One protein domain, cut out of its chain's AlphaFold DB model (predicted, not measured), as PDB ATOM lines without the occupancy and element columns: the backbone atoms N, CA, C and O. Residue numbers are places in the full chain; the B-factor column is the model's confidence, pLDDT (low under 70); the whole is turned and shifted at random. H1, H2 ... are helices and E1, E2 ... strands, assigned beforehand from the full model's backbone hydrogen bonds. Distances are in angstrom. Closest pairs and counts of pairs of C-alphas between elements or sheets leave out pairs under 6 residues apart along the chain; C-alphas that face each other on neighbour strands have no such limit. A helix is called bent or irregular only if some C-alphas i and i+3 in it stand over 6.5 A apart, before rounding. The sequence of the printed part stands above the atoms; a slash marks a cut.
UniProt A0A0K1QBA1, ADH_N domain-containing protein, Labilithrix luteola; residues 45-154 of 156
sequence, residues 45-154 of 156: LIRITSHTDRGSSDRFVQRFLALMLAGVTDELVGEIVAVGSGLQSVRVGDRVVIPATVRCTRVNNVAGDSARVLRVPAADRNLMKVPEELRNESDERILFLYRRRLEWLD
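This is residues 45 to 154 of the 156 residues of the protein "ADH_N domain-containing protein" of Labilithrix luteola (UniProt A0A0K1QBA1). A strongly twisted sheet of five antiparallel strands, beginning to roll into a small open barrel, makes the body, with the short H2 near the gap between E3 and E5. H3 runs across E2 with its first residues on the sheet, and residues 148 to 154 stick out beyond it; H1 sticks out as an arm between E1 and E2. The printed part has 110 residues, with three named helices and five named strands in the order E1 H1 E2 E3 E4 E5 H2 H3; the sheet's order is E3 E2 E1 E5 E4. The class is mixed, helices and strands, with under half of the residues in named elements. The whole is compact, with a radius of gyration of the C-alphas of 14.6 A, and spans 43 by 33 by 26 A.

In the sheet, E3 is residues 95 to 98, 10.1 A long; E2 is residues 76 to 83, 17.8 A, and bends by 64 degrees at residue 79. E1 is residues 45 to 50, 14.9 A, from C-alpha 45 at (2.454, 29.084, 79.281). E5 is residues 117 to 120, 9.8 A, and E4 residues 105 to 107, 6.5 A. H3 is residues 139 to 151, 18.7 A, ending with C-alpha 151 at (-5.338, 3.008, 85.064). H2 is residues 123 to 126, 4.9 A. H1 is residues 58 to 69, 17.5 A, from C-alpha 58 at (21.908, 2.391, 87.261); it is neither bent nor irregular, but only just: C-alphas 59 and 62 are 6.1 A apart.

E2 and E3, a hairpin, have N 96 and O 78 within hydrogen-bond range at 2.9 A. E2 and E1 have N 47 and O 79 at 2.8 A, and E1 and E5 have N 46 and O 118 at 2.8 A. E4 and E5, also a hairpin, have N 119 and O 105 at 2.8 A. H3 is on the sheet at a height of 10.2 A, over E2 and across the strands, at 86 degrees to E2 on the local plane; the closest C-alphas of H3 and E2 are those of Asp 139 and Val 77, 6.3 A. H2 only grazes the sheet. H1 is not on the sheet and is apart from H3. Every O i to N i+4 pair is within range in H3, 5 of 8 in H1; H2 is too short for such a pair.

The C-alphas farthest apart, of Asp 58 and Ser 85, are 45.8 A apart. The printed part has no cut. The links E2 to E3 and H2 to H3 are long. Residues 50 to 75, 108 to 115 and 147 to 154 have pLDDT under 70.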
ATOM      1  N   LEU A  45       1.031  29.228  78.994       89.88
ATOM      2  CA  LEU A  45       2.454  29.084  79.281       89.88
ATOM      3  C   LEU A  45       2.630  28.481  80.667       89.88
ATOM      4  O   LEU A  45       2.092  28.995  81.646       89.88
ATOM      5  N   ILE A  46       3.416  27.413  80.746       88.94
ATOM      6  CA  ILE A  46       3.681  26.676  81.976       88.94
ATOM      7  C   ILE A  46       5.168  26.748  82.289       88.94
ATOM      8  O   ILE A  46       6.002  26.342  81.478       88.94
ATOM      9  N   ARG A  47       5.494  27.231  83.485       87.75
ATOM     10  CA  ARG A  47       6.824  27.115  84.077       87.75
ATOM     11  C   ARG A  47       6.942  25.740  84.719       87.75
ATOM     12  O   ARG A  47       6.197  25.413  85.640       87.75
ATOM     13  N   ILE A  48       7.855  24.927  84.206       85.44
ATOM     14  CA  ILE A  48       8.011  23.536  84.634       85.44
ATOM     15  C   ILE A  48       8.757  23.493  85.970       85.44
ATOM     16  O   ILE A  48       9.861  24.027  86.074       85.44
ATOM     17  N   THR A  49       8.144  22.877  86.985       76.44
ATOM     18  CA  THR A  49       8.703  22.742  88.345       76.44
ATOM     19  C   THR A  49       9.410  21.408  88.545       76.44
ATOM     20  O   THR A  49      10.404  21.347  89.263       76.44
ATOM     21  N   SER A  50       8.971  20.373  87.831       66.94
ATOM     22  CA  SER A  50       9.680  19.103  87.717       66.94
ATOM     23  C   SER A  50       9.656  18.605  86.288       66.94
ATOM     24  O   SER A  50       8.609  18.593  85.634       66.94
ATOM     25  N   HIS A  51      10.792  18.091  85.851       56.41
ATOM     26  CA  HIS A  51      10.840  17.167  84.740       56.41
ATOM     27  C   HIS A  51      10.913  15.762  85.337       56.41
ATOM     28  O   HIS A  51      11.681  15.532  86.273       56.41
ATOM     29  N   THR A  52      10.173  14.797  84.794       48.91
ATOM     30  CA  THR A  52      10.625  13.407  84.893       48.91
ATOM     31  C   THR A  52      11.877  13.299  84.021       48.91
ATOM     32  O   THR A  52      11.839  12.921  82.858       48.91
ATOM     33  N   ASP A  53      13.011  13.793  84.517       44.00
ATOM     34  CA  ASP A  53      14.290  13.645  83.833       44.00
ATOM     35  C   ASP A  53      14.618  12.150  83.739       44.00
ATOM     36  O   ASP A  53      14.478  11.397  84.706       44.00
ATOM     37  N   ARG A  54      15.083  11.710  82.563       41.88
ATOM     38  CA  ARG A  54      15.827  10.453  82.425       41.88
ATOM     39  C   ARG A  54      16.991  10.492  83.418       41.88
ATOM     40  O   ARG A  54      18.017  11.107  83.143       41.88
ATOM     41  N   GLY A  55      16.846   9.843  84.568       32.53
ATOM     42  CA  GLY A  55      17.933   9.717  85.529       32.53
ATOM     43  C   GLY A  55      19.024   8.810  84.964       32.53
ATOM     44  O   GLY A  55      18.815   7.610  84.813       32.53
ATOM     45  N   SER A  56      20.212   9.345  84.687       35.62
ATOM     46  CA  SER A  56      21.413   8.572  84.335       35.62
ATOM     47  C   SER A  56      22.040   7.902  85.567       35.62
ATOM     48  O   SER A  56      23.200   8.126  85.901       35.62
ATOM     49  N   SER A  57      21.270   7.075  86.275       36.41
ATOM     50  CA  SER A  57      21.788   6.240  87.363       36.41
ATOM     51  C   SER A  57      21.328   4.793  87.194       36.41
ATOM     52  O   SER A  57      20.180   4.541  86.842       36.41
ATOM     53  N   ASP A  58      22.196   3.822  87.476       38.75
ATOM     54  CA  ASP A  58      21.908   2.391  87.261       38.75
ATOM     55  C   ASP A  58      20.693   1.868  88.053       38.75
ATOM     56  O   ASP A  58      20.048   0.900  87.652       38.75
ATOM     57  N   ARG A  59      20.294   2.549  89.141       47.19
ATOM     58  CA  ARG A  59      19.040   2.257  89.866       47.19
ATOM     59  C   ARG A  59      17.774   2.704  89.122       47.19
ATOM     60  O   ARG A  59      16.697   2.182  89.407       47.19
ATOM     61  N   PHE A  60      17.887   3.642  88.183       42.34
ATOM     62  CA  PHE A  60      16.791   4.118  87.341       42.34
ATOM     63  C   PHE A  60      16.488   3.136  86.210       42.34
ATOM     64  O   PHE A  60      15.320   2.899  85.953       42.34
ATOM     65  N   VAL A  61      17.485   2.483  85.601       45.28
ATOM     66  CA  VAL A  61      17.294   1.585  84.438       45.28
ATOM     67  C   VAL A  61      16.301   0.446  84.721       45.28
ATOM     68  O   VAL A  61      15.448   0.154  83.888       45.28
ATOM     69  N   GLN A  62      16.333  -0.136  85.925       40.97
ATOM     70  CA  GLN A  62      15.400  -1.195  86.348       40.97
ATOM     71  C   GLN A  62      13.952  -0.690  86.511       40.97
ATOM     72  O   GLN A  62      13.006  -1.375  86.130       40.97
ATOM     73  N   ARG A  63      13.759   0.532  87.030       46.09
ATOM     74  CA  ARG A  63      12.431   1.167  87.151       46.09
ATOM     75  C   ARG A  63      11.953   1.734  85.810       46.09
ATOM     76  O   ARG A  63      10.781   1.627  85.488       46.09
ATOM     77  N   PHE A  64      12.866   2.255  84.998       41.59
ATOM     78  CA  PHE A  64      12.646   2.790  83.657       41.59
ATOM     79  C   PHE A  64      12.196   1.708  82.668       41.59
ATOM     80  O   PHE A  64      11.318   1.974  81.856       41.59
ATOM     81  N   LEU A  65      12.704   0.474  82.773       46.72
ATOM     82  CA  LEU A  65      12.234  -0.643  81.945       46.72
ATOM     83  C   LEU A  65      10.777  -1.025  82.266       46.72
ATOM     84  O   LEU A  65       9.988  -1.232  81.351       46.72
ATOM     85  N   ALA A  66      10.393  -1.033  83.549       43.44
ATOM     86  CA  ALA A  66       9.004  -1.240  83.971       43.44
ATOM     87  C   ALA A  66       8.081  -0.071  83.563       43.44
ATOM     88  O   ALA A  66       6.920  -0.285  83.220       43.44
ATOM     89  N   LEU A  67       8.603   1.161  83.554       43.69
ATOM     90  CA  LEU A  67       7.887   2.367  83.119       43.69
ATOM     91  C   LEU A  67       7.694   2.421  81.591       43.69
ATOM     92  O   LEU A  67       6.625   2.814  81.134       43.69
ATOM     93  N   MET A  68       8.677   1.957  80.812       42.00
ATOM     94  CA  MET A  68       8.601   1.808  79.351       42.00
ATOM     95  C   MET A  68       7.661   0.670  78.923       42.00
ATOM     96  O   MET A  68       6.889   0.841  77.985       42.00
ATOM     97  N   LEU A  69       7.682  -0.471  79.626       41.16
ATOM     98  CA  LEU A  69       6.783  -1.612  79.375       41.16
ATOM     99  C   LEU A  69       5.301  -1.280  79.629       41.16
ATOM    100  O   LEU A  69       4.429  -1.970  79.112       41.16
ATOM    101  N   ALA A  70       5.026  -0.214  80.384       42.00
ATOM    102  CA  ALA A  70       3.687   0.302  80.660       42.00
ATOM    103  C   ALA A  70       3.291   1.524  79.798       42.00
ATOM    104  O   ALA A  70       2.264   2.145  80.056       42.00
ATOM    105  N   GLY A  71       4.090   1.875  78.783       35.72
ATOM    106  CA  GLY A  71       3.636   2.682  77.647       35.72
ATOM    107  C   GLY A  71       3.648   4.211  77.758       35.72
ATOM    108  O   GLY A  71       3.157   4.838  76.824       35.72
ATOM    109  N   VAL A  72       4.198   4.851  78.802       43.16
ATOM    110  CA  VAL A  72       4.270   6.333  78.862       43.16
ATOM    111  C   VAL A  72       5.521   6.825  79.602       43.16
ATOM    112  O   VAL A  72       5.694   6.561  80.792       43.16
ATOM    113  N   THR A  73       6.365   7.596  78.913       46.50
ATOM    114  CA  THR A  73       7.377   8.479  79.518       46.50
ATOM    115  C   THR A  73       6.997   9.928  79.204       46.50
ATOM    116  O   THR A  73       6.447  10.172  78.135       46.50
ATOM    117  N   ASP A  74       7.304  10.869  80.104       60.47
ATOM    118  CA  ASP A  74       7.297  12.332  79.876       60.47
ATOM    119  C   ASP A  74       6.040  13.136  80.292       60.47
ATOM    120  O   ASP A  74       5.725  14.161  79.688       60.47
ATOM    121  N   GLU A  75       5.342  12.743  81.365       69.69
ATOM    122  CA  GLU A  75       4.417  13.672  82.043       69.69
ATOM    123  C   GLU A  75       5.199  14.734  82.834       69.69
ATOM    124  O   GLU A  75       6.163  14.428  83.549       69.69
ATOM    125  N   LEU A  76       4.771  15.992  82.713       83.44
ATOM    126  CA  LEU A  76       5.417  17.142  83.350       83.44
ATOM    127  C   LEU A  76       4.468  17.820  84.332       83.44
ATOM    128  O   LEU A  76       3.271  17.923  84.072       83.44
ATOM    129  N   VAL A  77       5.022  18.346  85.422       87.56
ATOM    130  CA  VAL A  77       4.286  19.186  86.374       87.56
ATOM    131  C   VAL A  77       4.849  20.599  86.332       87.56
ATOM    132  O   VAL A  77       6.063  20.808  86.228       87.56
ATOM    133  N   GLY A  78       3.958  21.581  86.391       89.56
ATOM    134  CA  GLY A  78       4.350  22.977  86.432       89.56
ATOM    135  C   GLY A  78       3.234  23.906  86.874       89.56
ATOM    136  O   GLY A  78       2.136  23.483  87.235       89.56
ATOM    137  N   GLU A  79       3.543  25.193  86.832       92.12
ATOM    138  CA  GLU A  79       2.641  26.277  87.200       92.12
ATOM    139  C   GLU A  79       2.367  27.166  85.989       92.12
ATOM    140  O   GLU A  79       3.284  27.506  85.233       92.12
ATOM    141  N   ILE A  80       1.109  27.552  85.801       92.69
ATOM    142  CA  ILE A  80       0.724  28.461  84.723       92.69
ATOM    143  C   ILE A  80       1.229  29.868  85.037       92.69
ATOM    144  O   ILE A  80       0.881  30.450  86.060       92.69
ATOM    145  N   VAL A  81       2.005  30.438  84.117       91.06
ATOM    146  CA  VAL A  81       2.573  31.793  84.229       91.06
ATOM    147  C   VAL A  81       1.953  32.795  83.255       91.06
ATOM    148  O   VAL A  81       2.138  33.994  83.424       91.06
ATOM    149  N   ALA A  82       1.216  32.323  82.245       89.56
ATOM    150  CA  ALA A  82       0.397  33.156  81.365       89.56
ATOM    151  C   ALA A  82      -0.717  32.326  80.710       89.56
ATOM    152  O   ALA A  82      -0.545  31.126  80.472       89.56
ATOM    153  N   VAL A  83      -1.834  32.974  80.376       91.31
ATOM    154  CA  VAL A  83      -2.980  32.377  79.675       91.31
ATOM    155  C   VAL A  83      -3.428  33.276  78.527       91.31
ATOM    156  O   VAL A  83      -3.376  34.500  78.641       91.31
ATOM    157  N   GLY A  84      -3.879  32.672  77.432       89.12
ATOM    158  CA  GLY A  84      -4.581  33.368  76.362       89.12
ATOM    159  C   GLY A  84      -5.969  33.841  76.802       89.12
ATOM    160  O   GLY A  84      -6.597  33.257  77.685       89.12
ATOM    161  N   SER A  85      -6.471  34.892  76.151       90.25
ATOM    162  CA  SER A  85      -7.737  35.564  76.494       90.25
ATOM    163  C   SER A  85      -8.998  34.699  76.353       90.25
ATOM    164  O   SER A  85     -10.046  35.048  76.890       90.25
ATOM    165  N   GLY A  86      -8.920  33.586  75.626       89.69
ATOM    166  CA  GLY A  86     -10.026  32.662  75.388       89.69
ATOM    167  C   GLY A  86     -10.101  31.489  76.367       89.69
ATOM    168  O   GLY A  86     -11.056  30.720  76.280       89.69
ATOM    169  N   LEU A  87      -9.133  31.327  77.274       91.62
ATOM    170  CA  LEU A  87      -9.154  30.261  78.278       91.62
ATOM    171  C   LEU A  87     -10.129  30.578  79.412       91.62
ATOM    172  O   LEU A  87     -10.232  31.720  79.856       91.62
ATOM    173  N   GLN A  88     -10.855  29.559  79.871       92.12
ATOM    174  CA  GLN A  88     -11.902  29.709  80.887       92.12
ATOM    175  C   GLN A  88     -11.729  28.752  82.073       92.12
ATOM    176  O   GLN A  88     -12.212  29.048  83.168       92.12
ATOM    177  N   SER A  89     -11.075  27.596  81.892       92.00
ATOM    178  CA  SER A  89     -10.989  26.565  82.940       92.00
ATOM    179  C   SER A  89      -9.692  26.632  83.750       92.00
ATOM    180  O   SER A  89      -9.675  26.239  84.924       92.00
ATOM    181  N   VAL A  90      -8.631  27.189  83.163       93.62
ATOM    182  CA  VAL A  90      -7.320  27.375  83.793       93.62
ATOM    183  C   VAL A  90      -6.961  28.854  83.949       93.62
ATOM    184  O   VAL A  90      -7.405  29.703  83.179       93.62
ATOM    185  N   ARG A  91      -6.143  29.176  84.951       94.44
ATOM    186  CA  ARG A  91      -5.687  30.541  85.248       94.44
ATOM    187  C   ARG A  91      -4.225  30.566  85.690       94.44
ATOM    188  O   ARG A  91      -3.675  29.553  86.111       94.44
ATOM    189  N   VAL A  92      -3.606  31.743  85.625       93.88
ATOM    190  CA  VAL A  92      -2.256  31.973  86.168       93.88
ATOM    191  C   VAL A  92      -2.200  31.568  87.645       93.88
ATOM    192  O   VAL A  92      -3.129  31.845  88.403       93.88
ATOM    193  N   GLY A  93      -1.122  30.886  88.034       92.19
ATOM    194  CA  GLY A  93      -0.912  30.329  89.372       92.19
ATOM    195  C   GLY A  93      -1.489  28.926  89.587       92.19
ATOM    196  O   GLY A  93      -1.171  28.286  90.593       92.19
ATOM    197  N   ASP A  94      -2.309  28.413  88.661       94.56
ATOM    198  CA  ASP A  94      -2.761  27.023  88.719       94.56
ATOM    199  C   ASP A  94      -1.569  26.072  88.547       94.56
ATOM    200  O   ASP A  94      -0.763  26.209  87.619       94.56
ATOM    201  N   ARG A  95      -1.509  25.051  89.406       92.75
ATOM    202  CA  ARG A  95      -0.608  23.911  89.233       92.75
ATOM    203  C   ARG A  95      -1.267  22.885  88.318       92.75
ATOM    204  O   ARG A  95      -2.436  22.538  88.497       92.75
ATOM    205  N   VAL A  96      -0.526  22.401  87.329       92.69
ATOM    206  CA  VAL A  96      -1.055  21.543  86.266       92.69
ATOM    207  C   VAL A  96      -0.110  20.397  85.943       92.69
ATOM    208  O   VAL A  96       1.111  20.531  86.034       92.69
ATOM    209  N   VAL A  97      -0.696  19.280  85.521       90.12
ATOM    210  CA  VAL A  97       0.000  18.187  84.841       90.12
ATOM    211  C   VAL A  97      -0.197  18.357  83.336       90.12
ATOM    212  O   VAL A  97      -1.320  18.582  82.872       90.12
ATOM    213  N   ILE A  98       0.895  18.242  82.582       86.94
ATOM    214  CA  ILE A  98       0.901  18.131  81.123       86.94
ATOM    215  C   ILE A  98       1.014  16.634  80.794       86.94
ATOM    216  O   ILE A  98       2.083  16.056  81.015       86.94
ATOM    217  N   PRO A  99      -0.060  15.993  80.292       82.12
ATOM    218  CA  PRO A  99      -0.002  14.606  79.844       82.12
ATOM    219  C   PRO A  99       1.028  14.431  78.723       82.12
ATOM    220  O   PRO A  99       1.143  15.288  77.845       82.12
ATOM    221  N   ALA A 100       1.710  13.285  78.679       71.25
ATOM    222  CA  ALA A 100       2.740  12.992  77.672       71.25
ATOM    223  C   ALA A 100       2.225  13.017  76.213       71.25
ATOM    224  O   ALA A 100       2.993  13.162  75.264       71.25
ATOM    225  N   THR A 101       0.911  12.885  76.014       71.62
ATOM    226  CA  THR A 101       0.258  12.956  74.697       71.62
ATOM    227  C   THR A 101       0.088  14.387  74.184       71.62
ATOM    228  O   THR A 101      -0.186  14.595  72.997       71.62
ATOM    229  N   VAL A 102       0.255  15.390  75.047       77.69
ATOM    230  CA  VAL A 102       0.058  16.796  74.706       77.69
ATOM    231  C   VAL A 102       1.310  17.357  74.051       77.69
ATOM    232  O   VAL A 102       2.394  17.407  74.630       77.69
ATOM    233  N   ARG A 103       1.153  17.862  72.824       74.06
ATOM    234  CA  ARG A 103       2.233  18.571  72.136       74.06
ATOM    235  C   ARG A 103       2.428  19.951  72.753       74.06
ATOM    236  O   ARG A 103       1.533  20.791  72.697       74.06
ATOM    237  N   CYS A 104       3.623  20.194  73.271       80.31
ATOM    238  CA  CYS A 104       4.047  21.482  73.801       80.31
ATOM    239  C   CYS A 104       5.300  21.990  73.072       80.31
ATOM    240  O   CYS A 104       6.007  21.234  72.405       80.31
ATOM    241  N   THR A 105       5.565  23.293  73.165       76.31
ATOM    242  CA  THR A 105       6.732  23.926  72.526       76.31
ATOM    243  C   THR A 105       7.508  24.759  73.531       76.31
ATOM    244  O   THR A 105       6.916  25.434  74.368       76.31
ATOM    245  N   ARG A 106       8.842  24.707  73.468       76.38
ATOM    246  CA  ARG A 106       9.697  25.500  74.357       76.38
ATOM    247  C   ARG A 106       9.660  26.972  73.956       76.38
ATOM    248  O   ARG A 106       9.808  27.291  72.778       76.38
ATOM    249  N   VAL A 107       9.518  27.847  74.944       74.56
ATOM    250  CA  VAL A 107       9.589  29.301  74.766       74.56
ATOM    251  C   VAL A 107      10.962  29.778  75.234       74.56
ATOM    252  O   VAL A 107      11.349  29.539  76.373       74.56
ATOM    253  N   ASN A 108      11.723  30.423  74.345       59.12
ATOM    254  CA  ASN A 108      13.133  30.760  74.595       59.12
ATOM    255  C   ASN A 108      13.356  32.198  75.096       59.12
ATOM    256  O   ASN A 108      14.465  32.515  75.507       59.12
ATOM    257  N   ASN A 109      12.323  33.046  75.079       60.41
ATOM    258  CA  ASN A 109      12.417  34.482  75.372       60.41
ATOM    259  C   ASN A 109      11.493  34.888  76.529       60.41
ATOM    260  O   ASN A 109      10.698  35.819  76.406       60.41
ATOM    261  N   VAL A 110      11.566  34.163  77.643       58.53
ATOM    262  CA  VAL A 110      10.891  34.554  78.886       58.53
ATOM    263  C   VAL A 110      11.902  35.300  79.744       58.53
ATOM    264  O   VAL A 110      12.937  34.743  80.100       58.53
ATOM    265  N   ALA A 111      11.656  36.581  80.019       46.66
ATOM    266  CA  ALA A 111      12.576  37.390  80.808       46.66
ATOM    267  C   ALA A 111      12.635  36.879  82.259       46.66
ATOM    268  O   ALA A 111      11.606  36.817  82.928       46.66
ATOM    269  N   GLY A 112      13.840  36.568  82.749       47.22
ATOM    270  CA  GLY A 112      14.122  36.490  84.186       47.22
ATOM    271  C   GLY A 112      14.155  35.112  84.854       47.22
ATOM    272  O   GLY A 112      14.332  35.082  86.067       47.22
ATOM    273  N   ASP A 113      14.049  33.988  84.138       48.66
ATOM    274  CA  ASP A 113      14.182  32.666  84.770       48.66
ATOM    275  C   ASP A 113      14.918  31.660  83.867       48.66
ATOM    276  O   ASP A 113      14.649  31.554  82.671       48.66
ATOM    277  N   SER A 114      15.851  30.905  84.451       51.41
ATOM    278  CA  SER A 114      16.502  29.746  83.819       51.41
ATOM    279  C   SER A 114      15.536  28.558  83.681       51.41
ATOM    280  O   SER A 114      15.873  27.551  83.050       51.41
ATOM    281  N   ALA A 115      14.353  28.645  84.298       56.97
ATOM    282  CA  ALA A 115      13.314  27.635  84.217       56.97
ATOM    283  C   ALA A 115      12.797  27.446  82.784       56.97
ATOM    284  O   ALA A 115      12.558  28.387  82.023       56.97
ATOM    285  N   ARG A 116      12.582  26.181  82.413       74.81
ATOM    286  CA  ARG A 116      11.978  25.819  81.129       74.81
ATOM    287  C   ARG A 116      10.507  26.239  81.142       74.81
ATOM    288  O   ARG A 116       9.730  25.729  81.947       74.81
ATOM    289  N   VAL A 117      10.129  27.126  80.224       82.25
ATOM    290  CA  VAL A 117       8.727  27.472  79.963       82.25
ATOM    291  C   VAL A 117       8.244  26.746  78.712       82.25
ATOM    292  O   VAL A 117       8.898  26.781  77.663       82.25
ATOM    293  N   LEU A 118       7.095  26.086  78.830       85.94
ATOM    294  CA  LEU A 118       6.432  25.376  77.743       85.94
ATOM    295  C   LEU A 118       5.111  26.053  77.397       85.94
ATOM    296  O   LEU A 118       4.311  26.362  78.275       85.94
ATOM    297  N   ARG A 119       4.863  26.238  76.103       86.94
ATOM    298  CA  ARG A 119       3.561  26.615  75.559       86.94
ATOM    299  C   ARG A 119       2.740  25.360  75.294       86.94
ATOM    300  O   ARG A 119       3.192  24.488  74.546       86.94
ATOM    301  N   VAL A 120       1.530  25.312  75.844       89.75
ATOM    302  CA  VAL A 120       0.529  24.267  75.606       89.75
ATOM    303  C   VAL A 120      -0.683  24.878  74.899       89.75
ATOM    304  O   VAL A 120      -1.340  25.742  75.481       89.75
ATOM    305  N   PRO A 121      -0.995  24.453  73.664       89.12
ATOM    306  CA  PRO A 121      -2.186  24.904  72.960       89.12
ATOM    307  C   PRO A 121      -3.449  24.218  73.476       89.12
ATOM    308  O   PRO A 121      -3.371  23.124  74.036       89.12
ATOM    309  N   ALA A 122      -4.614  24.831  73.242       92.12
ATOM    310  CA  ALA A 122      -5.922  24.325  73.679       92.12
ATOM    311  C   ALA A 122      -5.927  23.891  75.160       92.12
ATOM    312  O   ALA A 122      -6.384  22.798  75.507       92.12
ATOM    313  N   ALA A 123      -5.373  24.742  76.025       91.69
ATOM    314  CA  ALA A 123      -5.003  24.392  77.391       91.69
ATOM    315  C   ALA A 123      -6.185  23.902  78.242       91.69
ATOM    316  O   ALA A 123      -6.014  22.953  79.000       91.69
ATOM    317  N   ASP A 124      -7.389  24.445  78.036       92.06
ATOM    318  CA  ASP A 124      -8.606  24.003  78.736       92.06
ATOM    319  C   ASP A 124      -8.928  22.509  78.522       92.06
ATOM    320  O   ASP A 124      -9.619  21.906  79.341       92.06
ATOM    321  N   ARG A 125      -8.455  21.908  77.420       89.31
ATOM    322  CA  ARG A 125      -8.642  20.481  77.098       89.31
ATOM    323  C   ARG A 125      -7.422  19.630  77.419       89.31
ATOM    324  O   ARG A 125      -7.560  18.435  77.656       89.31
ATOM    325  N   ASN A 126      -6.242  20.237  77.359       90.06
ATOM    326  CA  ASN A 126      -4.972  19.525  77.397       90.06
ATOM    327  C   ASN A 126      -4.320  19.523  78.781       90.06
ATOM    328  O   ASN A 126      -3.484  18.666  79.052       90.06
ATOM    329  N   LEU A 127      -4.670  20.462  79.659       90.69
ATOM    330  CA  LEU A 127      -4.102  20.532  80.999       90.69
ATOM    331  C   LEU A 127      -4.990  19.830  82.014       90.69
ATOM    332  O   LEU A 127      -6.209  19.997  82.034       90.69
ATOM    333  N   MET A 128      -4.348  19.101  82.919       91.38
ATOM    334  CA  MET A 128      -5.013  18.546  84.083       91.38
ATOM    335  C   MET A 128      -4.674  19.390  85.308       91.38
ATOM    336  O   MET A 128      -3.539  19.380  85.782       91.38
ATOM    337  N   LYS A 129      -5.657  20.126  85.834       92.06
ATOM    338  CA  LYS A 129      -5.482  20.916  87.059       92.06
ATOM    339  C   LYS A 129      -5.236  20.011  88.250       92.06
ATOM    340  O   LYS A 129      -6.083  19.168  88.536       92.06
ATOM    341  N   VAL A 130      -4.131  20.241  88.953       90.25
ATOM    342  CA  VAL A 130      -3.865  19.618  90.248       90.25
ATOM    343  C   VAL A 130      -4.871  20.191  91.254       90.25
ATOM    344  O   VAL A 130      -4.950  21.415  91.380       90.25
ATOM    345  N   PRO A 131      -5.660  19.347  91.942       89.31
ATOM    346  CA  PRO A 131      -6.568  19.798  92.989       89.31
ATOM    347  C   PRO A 131      -5.829  20.568  94.085       89.31
ATOM    348  O   PRO A 131      -4.681  20.249  94.404       89.31
ATOM    349  N   GLU A 132      -6.492  21.556  94.683       86.88
ATOM    350  CA  GLU A 132      -5.881  22.435  95.689       86.88
ATOM    351  C   GLU A 132      -5.374  21.643  96.905       86.88
ATOM    352  O   GLU A 132      -4.330  21.952  97.474       86.88
ATOM    353  N   GLU A 133      -6.046  20.544  97.250       87.88
ATOM    354  CA  GLU A 133      -5.664  19.656  98.351       87.88
ATOM    355  C   GLU A 133      -4.309  18.976  98.108       87.88
ATOM    356  O   GLU A 133      -3.624  18.591  99.055       87.88
ATOM    357  N   LEU A 134      -3.905  18.842  96.842       86.12
ATOM    358  CA  LEU A 134      -2.629  18.265  96.426       86.12
ATOM    359  C   LEU A 134      -1.596  19.341  96.060       86.12
ATOM    360  O   LEU A 134      -0.484  19.011  95.650       86.12
ATOM    361  N   ARG A 135      -1.909  20.634  96.225       83.06
ATOM    362  CA  ARG A 135      -1.035  21.743  95.807       83.06
ATOM    363  C   ARG A 135       0.338  21.725  96.471       83.06
ATOM    364  O   ARG A 135       1.295  22.168  95.845       83.06
ATOM    365  N   ASN A 136       0.444  21.198  97.688       85.69
ATOM    366  CA  ASN A 136       1.705  21.113  98.435       85.69
ATOM    367  C   ASN A 136       2.373  19.732  98.348       85.69
ATOM    368  O   ASN A 136       3.432  19.526  98.936       85.69
ATOM    369  N   GLU A 137       1.767  18.784  97.633       85.00
ATOM    370  CA  GLU A 137       2.354  17.462  97.437       85.00
ATOM    371  C   GLU A 137       3.554  17.539  96.490       85.00
ATOM    372  O   GLU A 137       3.649  18.432  95.636       85.00
ATOM    373  N   SER A 138       4.486  16.594  96.622       82.62
ATOM    374  CA  SER A 138       5.624  16.514  95.706       82.62
ATOM    375  C   SER A 138       5.158  16.239  94.274       82.62
ATOM    376  O   SER A 138       4.157  15.553  94.053       82.62
ATOM    377  N   ASP A 139       5.901  16.750  93.289       81.38
ATOM    378  CA  ASP A 139       5.605  16.509  91.872       81.38
ATOM    379  C   ASP A 139       5.524  14.999  91.557       81.38
ATOM    380  O   ASP A 139       4.595  14.547  90.892       81.38
ATOM    381  N   GLU A 140       6.424  14.191  92.129       79.00
ATOM    382  CA  GLU A 140       6.416  12.726  91.994       79.00
ATOM    383  C   GLU A 140       5.118  12.088  92.505       79.00
ATOM    384  O   GLU A 140       4.579  11.165  91.890       79.00
ATOM    385  N   ARG A 141       4.600  12.574  93.637       77.69
ATOM    386  CA  ARG A 141       3.371  12.054  94.239       77.69
ATOM    387  C   ARG A 141       2.145  12.456  93.431       77.69
ATOM    388  O   ARG A 141       1.234  11.646  93.288       77.69
ATOM    389  N   ILE A 142       2.137  13.659  92.868       80.81
ATOM    390  CA  ILE A 142       1.095  14.086  91.930       80.81
ATOM    391  C   ILE A 142       1.093  13.180  90.704       80.81
ATOM    392  O   ILE A 142       0.059  12.585  90.408       80.81
ATOM    393  N   LEU A 143       2.240  12.986  90.053       76.25
ATOM    394  CA  LEU A 143       2.349  12.105  88.887       76.25
ATOM    395  C   LEU A 143       1.901  10.670  89.208       76.25
ATOM    396  O   LEU A 143       1.136  10.067  88.456       76.25
ATOM    397  N   PHE A 144       2.287  10.140  90.372       78.31
ATOM    398  CA  PHE A 144       1.831   8.829  90.837       78.31
ATOM    399  C   PHE A 144       0.298   8.731  90.949       78.31
ATOM    400  O   PHE A 144      -0.296   7.733  90.533       78.31
ATOM    401  N   LEU A 145      -0.360   9.754  91.502       76.31
ATOM    402  CA  LEU A 145      -1.817   9.774  91.669       76.31
ATOM    403  C   LEU A 145      -2.556   9.916  90.332       76.31
ATOM    404  O   LEU A 145      -3.565   9.238  90.123       76.31
ATOM    405  N   TYR A 146      -2.051  10.750  89.424       73.31
ATOM    406  CA  TYR A 146      -2.637  10.928  88.093       73.31
ATOM    407  C   TYR A 146      -2.578   9.647  87.261       73.31
ATOM    408  O   TYR A 146      -3.573   9.275  86.637       73.31
ATOM    409  N   ARG A 147      -1.481   8.894  87.358       68.19
ATOM    410  CA  ARG A 147      -1.353   7.585  86.715       68.19
ATOM    411  C   ARG A 147      -2.365   6.562  87.228       68.19
ATOM    412  O   ARG A 147      -3.051   5.939  86.423       68.19
ATOM    413  N   ARG A 148      -2.525   6.425  88.552       66.50
ATOM    414  CA  ARG A 148      -3.531   5.506  89.128       66.50
ATOM    415  C   ARG A 148      -4.951   5.834  88.675       66.50
ATOM    416  O   ARG A 148      -5.792   4.943  88.602       66.50
ATOM    417  N   ARG A 149      -5.230   7.112  88.406       63.97
ATOM    418  CA  ARG A 149      -6.527   7.553  87.891       63.97
ATOM    419  C   ARG A 149      -6.728   7.172  86.423       63.97
ATOM    420  O   ARG A 149      -7.843   6.809  86.068       63.97
ATOM    421  N   LEU A 150      -5.681   7.216  85.598       53.97
ATOM    422  CA  LEU A 150      -5.733   6.761  84.204       53.97
ATOM    423  C   LEU A 150      -5.868   5.235  84.100       53.97
ATOM    424  O   LEU A 150      -6.674   4.763  83.308       53.97
ATOM    425  N   GLU A 151      -5.191   4.475  84.965       48.12
ATOM    426  CA  GLU A 151      -5.338   3.008  85.064       48.12
ATOM    427  C   GLU A 151      -6.777   2.569  85.421       48.12
ATOM    428  O   GLU A 151      -7.174   1.448  85.128       48.12
ATOM    429  N   TRP A 152      -7.581   3.451  86.029       42.59
ATOM    430  CA  TRP A 152      -9.003   3.211  86.323       42.59
ATOM    431  C   TRP A 152      -9.944   3.508  85.144       42.59
ATOM    432  O   TRP A 152     -11.074   3.027  85.135       42.59
ATOM    433  N   LEU A 153      -9.516   4.343  84.191       39.47
ATOM    434  CA  LEU A 153     -10.321   4.761  83.035       39.47
ATOM    435  C   LEU A 153     -10.166   3.827  81.826       39.47
ATOM    436  O   LEU A 153     -10.961   3.933  80.897       39.47
ATOM    437  N   ASP A 154      -9.201   2.908  81.865       38.53
ATOM    438  CA  ASP A 154      -9.024   1.835  80.881       38.53
ATOM    439  C   ASP A 154      -8.850   0.471  81.585       38.53
ATOM    440  O   ASP A 154      -7.751  -0.091  81.625       38.53
TER     441      ASP A 154